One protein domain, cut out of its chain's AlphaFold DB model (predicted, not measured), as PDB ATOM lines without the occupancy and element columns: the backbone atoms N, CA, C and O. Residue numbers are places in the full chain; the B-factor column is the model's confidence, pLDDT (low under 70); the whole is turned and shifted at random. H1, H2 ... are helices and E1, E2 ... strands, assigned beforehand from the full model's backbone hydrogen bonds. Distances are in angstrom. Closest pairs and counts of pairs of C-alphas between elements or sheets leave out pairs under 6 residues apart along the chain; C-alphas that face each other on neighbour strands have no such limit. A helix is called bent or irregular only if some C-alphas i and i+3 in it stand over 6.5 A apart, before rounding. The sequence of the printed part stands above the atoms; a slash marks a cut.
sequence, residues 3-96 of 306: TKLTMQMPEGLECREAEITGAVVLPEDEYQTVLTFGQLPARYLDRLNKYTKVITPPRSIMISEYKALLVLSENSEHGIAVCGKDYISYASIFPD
ATOM      1  N   THR A   3     177.275 176.934 162.330       79.19
ATOM      2  CA  THR A   3     177.485 175.483 162.328       79.19
ATOM      3  C   THR A   3     178.982 175.164 162.425       79.19
ATOM      4  O   THR A   3     179.823 176.045 162.249       79.19
ATOM      5  N   LYS A   4     179.345 173.913 162.720       76.88
ATOM      6  CA  LYS A   4     180.742 173.453 162.710       76.88
ATOM      7  C   LYS A   4     181.004 172.649 161.449       76.88
ATOM      8  O   LYS A   4     180.321 171.659 161.210       76.88
ATOM      9  N   LEU A   5     182.002 173.065 160.672       75.75
ATOM     10  CA  LEU A   5     182.381 172.422 159.415       75.75
ATOM     11  C   LEU A   5     183.892 172.187 159.371       75.75
ATOM     12  O   LEU A   5     184.685 172.953 159.921       75.75
ATOM     13  N   THR A   6     184.307 171.116 158.698       75.88
ATOM     14  CA  THR A   6     185.725 170.855 158.425       75.88
ATOM     15  C   THR A   6     186.115 171.540 157.125       75.88
ATOM     16  O   THR A   6     185.877 171.010 156.041       75.88
ATOM     17  N   MET A   7     186.687 172.736 157.232       72.44
ATOM     18  CA  MET A   7     187.093 173.534 156.072       72.44
ATOM     19  C   MET A   7     188.427 173.025 155.520       72.44
ATOM     20  O   MET A   7     189.366 172.779 156.282       72.44
ATOM     21  N   GLN A   8     188.524 172.882 154.195       65.44
ATOM     22  CA  GLN A   8     189.805 172.645 153.531       65.44
ATOM     23  C   GLN A   8     190.625 173.937 153.547       65.44
ATOM     24  O   GLN A   8     190.199 174.943 152.980       65.44
ATOM     25  N   MET A   9     191.782 173.912 154.215       62.41
ATOM     26  CA  MET A   9     192.731 175.025 154.262       62.41
ATOM     27  C   MET A   9     193.986 174.692 153.441       62.41
ATOM     28  O   MET A   9     194.327 173.515 153.305       62.41
ATOM     29  N   PRO A  10     194.732 175.705 152.961       55.56
ATOM     30  CA  PRO A  10     196.024 175.502 152.299       55.56
ATOM     31  C   PRO A  10     197.047 174.710 153.137       55.56
ATOM     32  O   PRO A  10     197.946 174.088 152.580       55.56
ATOM     33  N   GLU A  11     196.908 174.718 154.467       54.22
ATOM     34  CA  GLU A  11     197.865 174.143 155.424       54.22
ATOM     35  C   GLU A  11     197.361 172.852 156.113       54.22
ATOM     36  O   GLU A  11     198.116 172.227 156.858       54.22
ATOM     37  N   GLY A  12     196.110 172.423 155.877       58.62
ATOM     38  CA  GLY A  12     195.526 171.224 156.500       58.62
ATOM     39  C   GLY A  12     193.988 171.195 156.565       58.62
ATOM     40  O   GLY A  12     193.306 172.067 156.030       58.62
ATOM     41  N   LEU A  13     193.432 170.174 157.229       59.22
ATOM     42  CA  LEU A  13     191.996 170.034 157.522       59.22
ATOM     43  C   LEU A  13     191.757 170.312 159.008       59.22
ATOM     44  O   LEU A  13     192.215 169.542 159.851       59.22
ATOM     45  N   GLU A  14     191.003 171.358 159.346       63.84
ATOM     46  CA  GLU A  14     190.567 171.591 160.727       63.84
ATOM     47  C   GLU A  14     189.063 171.861 160.798       63.84
ATOM     48  O   GLU A  14     188.488 172.570 159.971       63.84
ATOM     49  N   CYS A  15     188.416 171.290 161.817       71.19
ATOM     50  CA  CYS A  15     187.035 171.615 162.153       71.19
ATOM     51  C   CYS A  15     186.990 173.004 162.794       71.19
ATOM     52  O   CYS A  15     187.603 173.231 163.840       71.19
ATOM     53  N   ARG A  16     186.279 173.935 162.157       78.62
ATOM     54  CA  ARG A  16     186.141 175.325 162.594       78.62
ATOM     55  C   ARG A  16     184.677 175.748 162.529       78.62
ATOM     56  O   ARG A  16     183.856 175.115 161.865       78.62
ATOM     57  N   GLU A  17     184.341 176.798 163.267       82.69
ATOM     58  CA  GLU A  17     183.005 177.380 163.186       82.69
ATOM     59  C   GLU A  17     182.844 178.127 161.862       82.69
ATOM     60  O   GLU A  17     183.721 178.888 161.441       82.69
ATOM     61  N   ALA A  18     181.724 177.858 161.201       87.94
ATOM     62  CA  ALA A  18     181.293 178.519 159.990       87.94
ATOM     63  C   ALA A  18     179.929 179.166 160.248       87.94
ATOM     64  O   ALA A  18     178.937 178.498 160.555       87.94
ATOM     65  N   GLU A  19     179.882 180.482 160.122       92.12
ATOM     66  CA  GLU A  19     178.656 181.254 160.064       92.12
ATOM     67  C   GLU A  19     178.190 181.314 158.608       92.12
ATOM     68  O   GLU A  19     178.861 181.892 157.753       92.12
ATOM     69  N   ILE A  20     177.033 180.727 158.317       94.50
ATOM     70  CA  ILE A  20     176.378 180.876 157.021       94.50
ATOM     71  C   ILE A  20     175.707 182.249 156.982       94.50
ATOM     72  O   ILE A  20     174.759 182.514 157.733       94.50
ATOM     73  N   THR A  21     176.228 183.115 156.116       96.06
ATOM     74  CA  THR A  21     175.835 184.527 155.963       96.06
ATOM     75  C   THR A  21     175.114 184.809 154.647       96.06
ATOM     76  O   THR A  21     174.569 185.896 154.460       96.06
ATOM     77  N   GLY A  22     175.080 183.826 153.749       96.19
ATOM     78  CA  GLY A  22     174.300 183.851 152.521       96.19
ATOM     79  C   GLY A  22     174.098 182.445 151.963       96.19
ATOM     80  O   GLY A  22     174.774 181.498 152.374       96.19
ATOM     81  N   ALA A  23     173.201 182.325 150.992       96.94
ATOM     82  CA  ALA A  23     172.922 181.088 150.282       96.94
ATOM     83  C   ALA A  23     172.764 181.332 148.774       96.94
ATOM     84  O   ALA A  23     172.369 182.415 148.332       96.94
ATOM     85  N   VAL A  24     173.081 180.317 147.978       96.00
ATOM     86  CA  VAL A  24     172.837 180.266 146.535       96.00
ATOM     87  C   VAL A  24     172.387 178.857 146.176       96.00
ATOM     88  O   VAL A  24     173.045 177.889 146.552       96.00
ATOM     89  N   VAL A  25     171.297 178.751 145.423       95.38
ATOM     90  CA  VAL A  25     170.858 177.501 144.795       95.38
ATOM     91  C   VAL A  25     171.215 177.580 143.315       95.38
ATOM     92  O   VAL A  25     170.858 178.551 142.647       95.38
ATOM     93  N   LEU A  26     171.973 176.601 142.830       96.06
ATOM     94  CA  LEU A  26     172.459 176.535 141.456       96.06
ATOM     95  C   LEU A  26     171.778 175.399 140.682       96.06
ATOM     96  O   LEU A  26     171.516 174.339 141.264       96.06
ATOM     97  N   PRO A  27     171.594 175.568 139.360       95.94
ATOM     98  CA  PRO A  27     171.383 174.450 138.452       95.94
ATOM     99  C   PRO A  27     172.496 173.407 138.591       95.94
ATOM    100  O   PRO A  27     173.640 173.730 138.929       95.94
ATOM    101  N   GLU A  28     172.170 172.144 138.326       92.94
ATOM    102  CA  GLU A  28     173.089 171.027 138.561       92.94
ATOM    103  C   GLU A  28     174.410 171.153 137.787       92.94
ATOM    104  O   GLU A  28     175.476 170.888 138.336       92.94
ATOM    105  N   ASP A  29     174.376 171.599 136.534       93.75
ATOM    106  CA  ASP A  29     175.563 171.779 135.692       93.75
ATOM    107  C   ASP A  29     176.521 172.851 136.238       93.75
ATOM    108  O   ASP A  29     177.745 172.667 136.263       93.75
ATOM    109  N   GLU A  30     175.975 173.951 136.753       95.62
ATOM    110  CA  GLU A  30     176.771 174.985 137.407       95.62
ATOM    111  C   GLU A  30     177.299 174.524 138.769       95.62
ATOM    112  O   GLU A  30     178.453 174.789 139.108       95.62
ATOM    113  N   TYR A  31     176.498 173.783 139.536       95.00
ATOM    114  CA  TYR A  31     176.938 173.200 140.801       95.00
ATOM    115  C   TYR A  31     178.108 172.221 140.605       95.00
ATOM    116  O   TYR A  31     179.105 172.287 141.328       95.00
ATOM    117  N   GLN A  32     178.052 171.372 139.573       92.12
ATOM    118  CA  GLN A  32     179.161 170.485 139.209       92.12
ATOM    119  C   GLN A  32     180.411 171.258 138.770       92.12
ATOM    120  O   GLN A  32     181.537 170.840 139.060       92.12
ATOM    121  N   THR A  33     180.238 172.416 138.127       92.88
ATOM    122  CA  THR A  33     181.349 173.318 137.787       92.88
ATOM    123  C   THR A  33     182.023 173.863 139.049       92.88
ATOM    124  O   THR A  33     183.255 173.865 139.133       92.88
ATOM    125  N   VAL A  34     181.244 174.242 140.069       93.19
ATOM    126  CA  VAL A  34     181.778 174.660 141.377       93.19
ATOM    127  C   VAL A  34     182.552 173.520 142.039       93.19
ATOM    128  O   VAL A  34     183.670 173.741 142.496       93.19
ATOM    129  N   LEU A  35     182.005 172.300 142.056       89.62
ATOM    130  CA  LEU A  35     182.672 171.127 142.639       89.62
ATOM    131  C   LEU A  35     183.988 170.781 141.938       89.62
ATOM    132  O   LEU A  35     184.976 170.458 142.596       89.62
ATOM    133  N   THR A  36     183.996 170.831 140.607       90.00
ATOM    134  CA  THR A  36     185.133 170.367 139.803       90.00
ATOM    135  C   THR A  36     186.242 171.411 139.722       90.00
ATOM    136  O   THR A  36     187.421 171.067 139.778       90.00
ATOM    137  N   PHE A  37     185.875 172.685 139.577       90.25
ATOM    138  CA  PHE A  37     186.821 173.759 139.263       90.25
ATOM    139  C   PHE A  37     186.933 174.826 140.357       90.25
ATOM    140  O   PHE A  37     187.774 175.715 140.239       90.25
ATOM    141  N   GLY A  38     186.098 174.781 141.401       88.94
ATOM    142  CA  GLY A  38     186.062 175.820 142.435       88.94
ATOM    143  C   GLY A  38     185.608 177.181 141.901       88.94
ATOM    144  O   GLY A  38     185.957 178.217 142.468       88.94
ATOM    145  N   GLN A  39     184.872 177.198 140.786       90.88
ATOM    146  CA  GLN A  39     184.452 178.419 140.102       90.88
ATOM    147  C   GLN A  39     182.974 178.691 140.346       90.88
ATOM    148  O   GLN A  39     182.108 177.983 139.836       90.88
ATOM    149  N   LEU A  40     182.696 179.745 141.114       94.19
ATOM    150  CA  LEU A  40     181.345 180.258 141.302       94.19
ATOM    151  C   LEU A  40     180.919 181.071 140.065       94.19
ATOM    152  O   LEU A  40     181.736 181.843 139.552       94.19
ATOM    153  N   PRO A  41     179.663 180.960 139.590       94.88
ATOM    154  CA  PRO A  41     179.181 181.792 138.493       94.88
ATOM    155  C   PRO A  41     179.373 183.284 138.780       94.88
ATOM    156  O   PRO A  41     179.093 183.750 139.887       94.88
ATOM    157  N   ALA A  42     179.795 184.047 137.764       93.94
ATOM    158  CA  ALA A  42     180.186 185.454 137.908       93.94
ATOM    159  C   ALA A  42     179.120 186.321 138.606       93.94
ATOM    160  O   ALA A  42     179.448 187.197 139.400       93.94
ATOM    161  N   ARG A  43     177.838 186.013 138.373       95.06
ATOM    162  CA  ARG A  43     176.686 186.699 138.979       95.06
ATOM    163  C   ARG A  43     176.599 186.591 140.508       95.06
ATOM    164  O   ARG A  43     175.873 187.362 141.117       95.06
ATOM    165  N   TYR A  44     177.328 185.666 141.132       95.25
ATOM    166  CA  TYR A  44     177.380 185.514 142.589       95.25
ATOM    167  C   TYR A  44     178.717 185.954 143.199       95.25
ATOM    168  O   TYR A  44     178.895 185.826 144.410       95.25
ATOM    169  N   LEU A  45     179.654 186.489 142.407       94.00
ATOM    170  CA  LEU A  45     180.940 186.966 142.931       94.00
ATOM    171  C   LEU A  45     180.769 188.158 143.874       94.00
ATOM    172  O   LEU A  45     181.412 188.194 144.920       94.00
ATOM    173  N   ASP A  46     179.849 189.078 143.577       95.19
ATOM    174  CA  ASP A  46     179.540 190.190 144.485       95.19
ATOM    175  C   ASP A  46     178.990 189.681 145.825       95.19
ATOM    176  O   ASP A  46     179.395 190.153 146.889       95.19
ATOM    177  N   ARG A  47     178.142 188.645 145.790       95.56
ATOM    178  CA  ARG A  47     177.614 187.978 146.990       95.56
ATOM    179  C   ARG A  47     178.740 187.307 147.787       95.56
ATOM    180  O   ARG A  47     178.804 187.483 149.002       95.56
ATOM    181  N   LEU A  48     179.655 186.597 147.122       95.94
ATOM    182  CA  LEU A  48     180.845 186.009 147.752       95.94
ATOM    183  C   LEU A  48     181.695 187.087 148.445       95.94
ATOM    184  O   LEU A  48     182.033 186.950 149.622       95.94
ATOM    185  N   ASN A  49     181.984 188.177 147.732       95.19
ATOM    186  CA  ASN A  49     182.810 189.289 148.199       95.19
ATOM    187  C   ASN A  49     182.193 190.045 149.377       95.19
ATOM    188  O   ASN A  49     182.917 190.491 150.271       95.19
ATOM    189  N   LYS A  50     180.869 190.208 149.375       95.50
ATOM    190  CA  LYS A  50     180.138 190.949 150.404       95.50
ATOM    191  C   LYS A  50     179.922 190.126 151.672       95.50
ATOM    192  O   LYS A  50     180.061 190.665 152.770       95.50
ATOM    193  N   TYR A  51     179.594 188.841 151.536       95.31
ATOM    194  CA  TYR A  51     179.103 188.035 152.658       95.31
ATOM    195  C   TYR A  51     180.126 187.085 153.264       95.31
ATOM    196  O   TYR A  51     179.895 186.606 154.375       95.31
ATOM    197  N   THR A  52     181.259 186.831 152.608       94.88
ATOM    198  CA  THR A  52     182.261 185.901 153.143       94.88
ATOM    199  C   THR A  52     183.483 186.608 153.708       94.88
ATOM    200  O   THR A  52     183.891 187.677 153.255       94.88
ATOM    201  N   LYS A  53     184.045 186.039 154.778       93.25
ATOM    202  CA  LYS A  53     185.193 186.611 155.483       93.25
ATOM    203  C   LYS A  53     185.852 185.574 156.377       93.25
ATOM    204  O   LYS A  53     185.183 184.901 157.155       93.25
ATOM    205  N   VAL A  54     187.177 185.535 156.343       89.00
ATOM    206  CA  VAL A  54     187.980 184.821 157.339       89.00
ATOM    207  C   VAL A  54     188.173 185.715 158.561       89.00
ATOM    208  O   VAL A  54     188.587 186.871 158.431       89.00
ATOM    209  N   ILE A  55     187.872 185.192 159.746       86.62
ATOM    210  CA  ILE A  55     188.045 185.901 161.012       86.62
ATOM    211  C   ILE A  55     189.231 185.289 161.751       86.62
ATOM    212  O   ILE A  55     189.232 184.107 162.095       86.62
ATOM    213  N   THR A  56     190.228 186.127 162.016       84.81
ATOM    214  CA  THR A  56     191.433 185.768 162.763       84.81
ATOM    215  C   THR A  56     191.537 186.683 163.982       84.81
ATOM    216  O   THR A  56     191.461 187.907 163.822       84.81
ATOM    217  N   PRO A  57     191.712 186.143 165.204       80.12
ATOM    218  CA  PRO A  57     191.879 186.960 166.397       80.12
ATOM    219  C   PRO A  57     193.095 187.891 166.286       80.12
ATOM    220  O   PRO A  57     194.097 187.520 165.663       80.12
ATOM    221  N   PRO A  58     193.072 189.073 166.929       82.31
ATOM    222  CA  PRO A  58     194.230 189.956 166.957       82.31
ATOM    223  C   PRO A  58     195.478 189.212 167.443       82.31
ATOM    224  O   PRO A  58     195.461 188.599 168.509       82.31
ATOM    225  N   ARG A  59     196.572 189.304 166.675       82.19
ATOM    226  CA  ARG A  59     197.870 188.652 166.957       82.19
ATOM    227  C   ARG A  59     197.870 187.114 166.870       82.19
ATOM    228  O   ARG A  59     198.841 186.499 167.302       82.19
ATOM    229  N   SER A  60     196.833 186.498 166.304       79.38
ATOM    230  CA  SER A  60     196.811 185.073 165.957       79.38
ATOM    231  C   SER A  60     197.119 184.876 164.471       79.38
ATOM    232  O   SER A  60     196.800 185.735 163.652       79.38
ATOM    233  N   ILE A  61     197.702 183.730 164.124       74.56
ATOM    234  CA  ILE A  61     197.739 183.218 162.742       74.56
ATOM    235  C   ILE A  61     196.635 182.180 162.490       74.56
ATOM    236  O   ILE A  61     196.327 181.871 161.347       74.56
ATOM    237  N   MET A  62     196.017 181.666 163.557       78.38
ATOM    238  CA  MET A  62     194.958 180.663 163.485       78.38
ATOM    239  C   MET A  62     193.609 181.328 163.245       78.38
ATOM    240  O   MET A  62     193.209 182.212 164.010       78.38
ATOM    241  N   ILE A  63     192.898 180.840 162.235       81.19
ATOM    242  CA  ILE A  63     191.534 181.245 161.906       81.19
ATOM    243  C   ILE A  63     190.589 180.785 163.023       81.19
ATOM    244  O   ILE A  63     190.611 179.621 163.434       81.19
ATOM    245  N   SER A  64     189.764 181.700 163.533       80.62
ATOM    246  CA  SER A  64     188.763 181.386 164.557       80.62
ATOM    247  C   SER A  64     187.415 181.004 163.955       80.62
ATOM    248  O   SER A  64     186.794 180.061 164.435       80.62
ATOM    249  N   GLU A  65     186.978 181.714 162.915       86.88
ATOM    250  CA  GLU A  65     185.643 181.572 162.328       86.88
ATOM    251  C   GLU A  65     185.673 181.928 160.838       86.88
ATOM    252  O   GLU A  65     186.458 182.777 160.397       86.88
ATOM    253  N   TYR A  66     184.792 181.292 160.071       89.38
ATOM    254  CA  TYR A  66     184.518 181.634 158.682       89.38
ATOM    255  C   TYR A  66     183.106 182.191 158.555       89.38
ATOM    256  O   TYR A  66     182.151 181.522 158.930       89.38
ATOM    257  N   LYS A  67     182.953 183.366 157.948       93.81
ATOM    258  CA  LYS A  67     181.683 183.754 157.326       93.81
ATOM    259  C   LYS A  67     181.661 183.152 155.930       93.81
ATOM    260  O   LYS A  67     182.561 183.439 155.138       93.81
ATOM    261  N   ALA A  68     180.688 182.298 155.655       95.06
ATOM    262  CA  ALA A  68     180.645 181.462 154.467       95.06
ATOM    263  C   ALA A  68     179.325 181.617 153.706       95.06
ATOM    264  O   ALA A  68     178.255 181.829 154.279       95.06
ATOM    265  N   LEU A  69     179.425 181.454 152.391       96.75
ATOM    266  CA  LEU A  69     178.297 181.334 151.487       96.75
ATOM    267  C   LEU A  69     177.956 179.850 151.338       96.75
ATOM    268  O   LEU A  69     178.837 179.039 151.055       96.75
ATOM    269  N   LEU A  70     176.690 179.492 151.521       96.88
ATOM    270  CA  LEU A  70     176.222 178.134 151.275       96.88
ATOM    271  C   LEU A  70     175.811 177.981 149.807       96.88
ATOM    272  O   LEU A  70     174.891 178.649 149.346       96.88
ATOM    273  N   VAL A  71     176.477 177.088 149.085       97.00
ATOM    274  CA  VAL A  71     176.161 176.737 147.698       97.00
ATOM    275  C   VAL A  71     175.427 175.399 147.683       97.00
ATOM    276  O   VAL A  71     175.942 174.393 148.174       97.00
ATOM    277  N   LEU A  72     174.225 175.390 147.123       96.38
ATOM    278  CA  LEU A  72     173.340 174.234 147.000       96.38
ATOM    279  C   LEU A  72     173.096 173.921 145.522       96.38
ATOM    280  O   LEU A  72     173.181 174.813 144.678       96.38
ATOM    281  N   SER A  73     172.745 172.672 145.231       93.75
ATOM    282  CA  SER A  73     172.156 172.283 143.947       93.75
ATOM    283  C   SER A  73     170.653 172.068 144.113       93.75
ATOM    284  O   SER A  73     170.165 171.751 145.200       93.75
ATOM    285  N   GLU A  74     169.903 172.224 143.027       90.06
ATOM    286  CA  GLU A  74     168.478 171.887 142.988       90.06
ATOM    287  C   GLU A  74     168.215 170.390 143.256       90.06
ATOM    288  O   GLU A  74     167.206 170.045 143.882       90.06
ATOM    289  N   ASN A  75     169.152 169.521 142.858       89.62
ATOM    290  CA  ASN A  75     169.021 168.059 142.849       89.62
ATOM    291  C   ASN A  75     169.803 167.344 143.965       89.62
ATOM    292  O   ASN A  75     169.580 166.156 144.195       89.62
ATOM    293  N   SER A  76     170.720 168.034 144.646       88.25
ATOM    294  CA  SER A  76     171.532 167.478 145.734       88.25
ATOM    295  C   SER A  76     170.976 167.864 147.105       88.25
ATOM    296  O   SER A  76     170.622 169.017 147.352       88.25
ATOM    297  N   GLU A  77     170.955 166.913 148.039       89.44
ATOM    298  CA  GLU A  77     170.654 167.194 149.452       89.44
ATOM    299  C   GLU A  77     171.842 167.840 150.185       89.44
ATOM    300  O   GLU A  77     171.673 168.554 151.179       89.44
ATOM    301  N   HIS A  78     173.055 167.607 149.682       92.00
ATOM    302  CA  HIS A  78     174.295 168.150 150.222       92.00
ATOM    303  C   HIS A  78     174.628 169.504 149.591       92.00
ATOM    304  O   HIS A  78     174.294 169.773 148.437       92.00
ATOM    305  N   GLY A  79     175.338 170.335 150.351       93.75
ATOM    306  CA  GLY A  79     175.820 171.640 149.919       93.75
ATOM    307  C   GLY A  79     177.323 171.790 150.101       93.75
ATOM    308  O   GLY A  79     178.016 170.882 150.558       93.75
ATOM    309  N   ILE A  80     177.826 172.967 149.749       94.00
ATOM    310  CA  ILE A  80     179.218 173.358 149.953       94.00
ATOM    311  C   ILE A  80     179.219 174.706 150.661       94.00
ATOM    312  O   ILE A  80     178.648 175.670 150.158       94.00
ATOM    313  N   ALA A  81     179.870 174.792 151.813       94.81
ATOM    314  CA  ALA A  81     180.190 176.076 152.414       94.81
ATOM    315  C   ALA A  81     181.467 176.614 151.768       94.81
ATOM    316  O   ALA A  81     182.493 175.934 151.789       94.81
ATOM    317  N   VAL A  82     181.415 177.820 151.205       94.50
ATOM    318  CA  VAL A  82     182.555 178.460 150.537       94.50
ATOM    319  C   VAL A  82     182.871 179.815 151.163       94.50
ATOM    320  O   VAL A  82     181.979 180.543 151.591       94.50
ATOM    321  N   CYS A  83     184.149 180.173 151.220       94.00
ATOM    322  CA  CYS A  83     184.618 181.472 151.697       94.00
ATOM    323  C   CYS A  83     185.755 181.964 150.802       94.00
ATOM    324  O   CYS A  83     186.639 181.187 150.434       94.00
ATOM    325  N   GLY A  84     185.773 183.254 150.469       92.56
ATOM    326  CA  GLY A  84     186.834 183.805 149.637       92.56
ATOM    327  C   GLY A  84     186.621 185.257 149.237       92.56
ATOM    328  O   GLY A  84     185.747 185.948 149.750       92.56
ATOM    329  N   LYS A  85     187.464 185.725 148.325       91.81
ATOM    330  CA  LYS A  85     187.362 187.058 147.738       91.81
ATOM    331  C   LYS A  85     187.820 186.986 146.293       91.81
ATOM    332  O   LYS A  85     188.919 186.504 146.034       91.81
ATOM    333  N   ASP A  86     186.956 187.397 145.376       91.69
ATOM    334  CA  ASP A  86     187.059 187.301 143.914       91.69
ATOM    335  C   ASP A  86     187.098 185.859 143.369       91.69
ATOM    336  O   ASP A  86     186.740 185.609 142.221       91.69
ATOM    337  N   TYR A  87     187.468 184.892 144.206       91.75
ATOM    338  CA  TYR A  87     187.447 183.455 143.966       91.75
ATOM    339  C   TYR A  87     187.246 182.704 145.291       91.75
ATOM    340  O   TYR A  87     187.430 183.260 146.379       91.75
ATOM    341  N   ILE A  88     186.877 181.424 145.212       92.06
ATOM    342  CA  ILE A  88     186.728 180.555 146.384       92.06
ATOM    343  C   ILE A  88     188.121 180.219 146.930       92.06
ATOM    344  O   ILE A  88     188.926 179.591 146.248       92.06
ATOM    345  N   SER A  89     188.411 180.640 148.161       90.38
ATOM    346  CA  SER A  89     189.688 180.360 148.834       90.38
ATOM    347  C   SER A  89     189.603 179.144 149.756       90.38
ATOM    348  O   SER A  89     190.585 178.430 149.928       90.38
ATOM    349  N   TYR A  90     188.427 178.910 150.342       90.19
ATOM    350  CA  TYR A  90     188.155 177.818 151.267       90.19
ATOM    351  C   TYR A  90     186.808 177.193 150.933       90.19
ATOM    352  O   TYR A  90     185.849 177.912 150.641       90.19
ATOM    353  N   ALA A  91     186.724 175.870 151.030       90.62
ATOM    354  CA  ALA A  91     185.490 175.131 150.816       90.62
ATOM    355  C   ALA A  91     185.358 173.962 151.800       90.62
ATOM    356  O   ALA A  91     186.351 173.416 152.289       90.62
ATOM    357  N   SER A  92     184.121 173.570 152.083       90.00
ATOM    358  CA  SER A  92     183.790 172.374 152.852       90.00
ATOM    359  C   SER A  92     182.496 171.769 152.341       90.00
ATOM    360  O   SER A  92     181.535 172.496 152.093       90.00
ATOM    361  N   ILE A  93     182.455 170.443 152.224       89.75
ATOM    362  CA  ILE A  93     181.192 169.734 152.025       89.75
ATOM    363  C   ILE A  93     180.345 169.942 153.279       89.75
ATOM    364  O   ILE A  93     180.804 169.711 154.397       89.75
ATOM    365  N   PHE A  94     179.098 170.344 153.076       91.38
ATOM    366  CA  PHE A  94     178.090 170.460 154.111       91.38
ATOM    367  C   PHE A  94     177.022 169.377 153.864       91.38
ATOM    368  O   PHE A  94     176.145 169.549 153.011       91.38
ATOM    369  N   PRO A  95     177.095 168.242 154.584       89.94
ATOM    370  CA  PRO A  95     176.079 167.196 154.518       89.94
ATOM    371  C   PRO A  95     174.704 167.721 154.939       89.94
ATOM    372  O   PRO A  95     174.604 168.558 155.834       89.94
ATOM    373  N   ASP A  96     173.655 167.223 154.287       92.38
ATOM    374  CA  ASP A  96     172.246 167.564 154.539       92.38
ATOM    375  C   ASP A  96     171.946 169.075 154.591       92.38
ATOM    376  O   ASP A  96     171.024 169.530 155.275       92.38
TER     377      ASP A  96
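This is residues 3 to 96 of the 306 residues of an uncharacterized protein of Oscillospiraceae bacterium (UniProt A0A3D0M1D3). One strongly twisted sheet curls into a small, nearly closed barrel of E1, E2, E4, E5 and E6: E2 bends sharply, its hairpin with E1 folds over, and E1 comes beside E6. Helices H1 and H2 pack on this sheet, short E3 adds to E4, and the links after E3 and E4 reach the two far ends of the longest axis. The printed part has 94 residues, with two named helices and six named strands in the order E1 E2 H1 H2 E3 E4 E5 E6; the class is mixed, helices and strands. The sheet is branched and mixed, with E2 and E4 parallel and its other neighbour pairs antiparallel. The whole is compact, with a radius of gyration of the C-alphas of 12.7 A, yet elongated, spanning 41 by 25 by 21 A.

Find C-alpha 3 at (177.485, 175.483, 162.328), where E1, residues 3 to 9, begins. E2, residues 12 to 26, is 28.0 A long and bends by 95 degrees at residue 17. H1 is residues 28 to 37, 14.0 A long; H2 is residues 42 to 51, 15.0 A long, and irregular, C-alphas 43 and 46 being 7.1 A apart. E3 is residues 53 to 55, and E4, residues 65 to 73, runs 24.6 A. E5, residues 79 to 85, spans 19.4 A. E6, residues 87 to 94, spans 19.0 A, bends by 66 degrees at residue 90, and ends at C-alpha 94, (178.090, 170.460, 154.111).

Look first at the hairpin of E1 and E2, where N 5 and O 16 are 3.0 A apart. On the other side of E2 is E4, with N 68 and O 19 at 2.8 A. E3, E4, E5 and E6 form a meander, each strand the antiparallel neighbour of the one before: N 53 and O 67 are at 3.0 A, N 69 and O 82 at 2.8 A, N 81 and O 92 at 2.8 A. E1 and E6 come closest at the C-alphas of Met 7 and Ser 92, 4.8 A. H1 is on the sheet at a height over the sheet of 9.1 A; its closest C-alphas to E4 are those of Glu 28 and Ser 73, 5.6 A. H2 is also on the sheet; its closest C-alphas to E5 are those of Asn 49 and Lys 85, 5.1 A. H1 and H2 are apart. In H1 every O i to N i+4 pair is within hydrogen-bond range; in H2, 4 of 6 are.

The two C-alphas farthest apart, those of Arg 59 and Asn 75, are 42.9 A from each other. The printed part has no cut and no long link; the link from E3 to E4 is short, and the other links are tight. Look at residues 8 to 14 for pLDDT under 70; the mean of the printed part is 87.9.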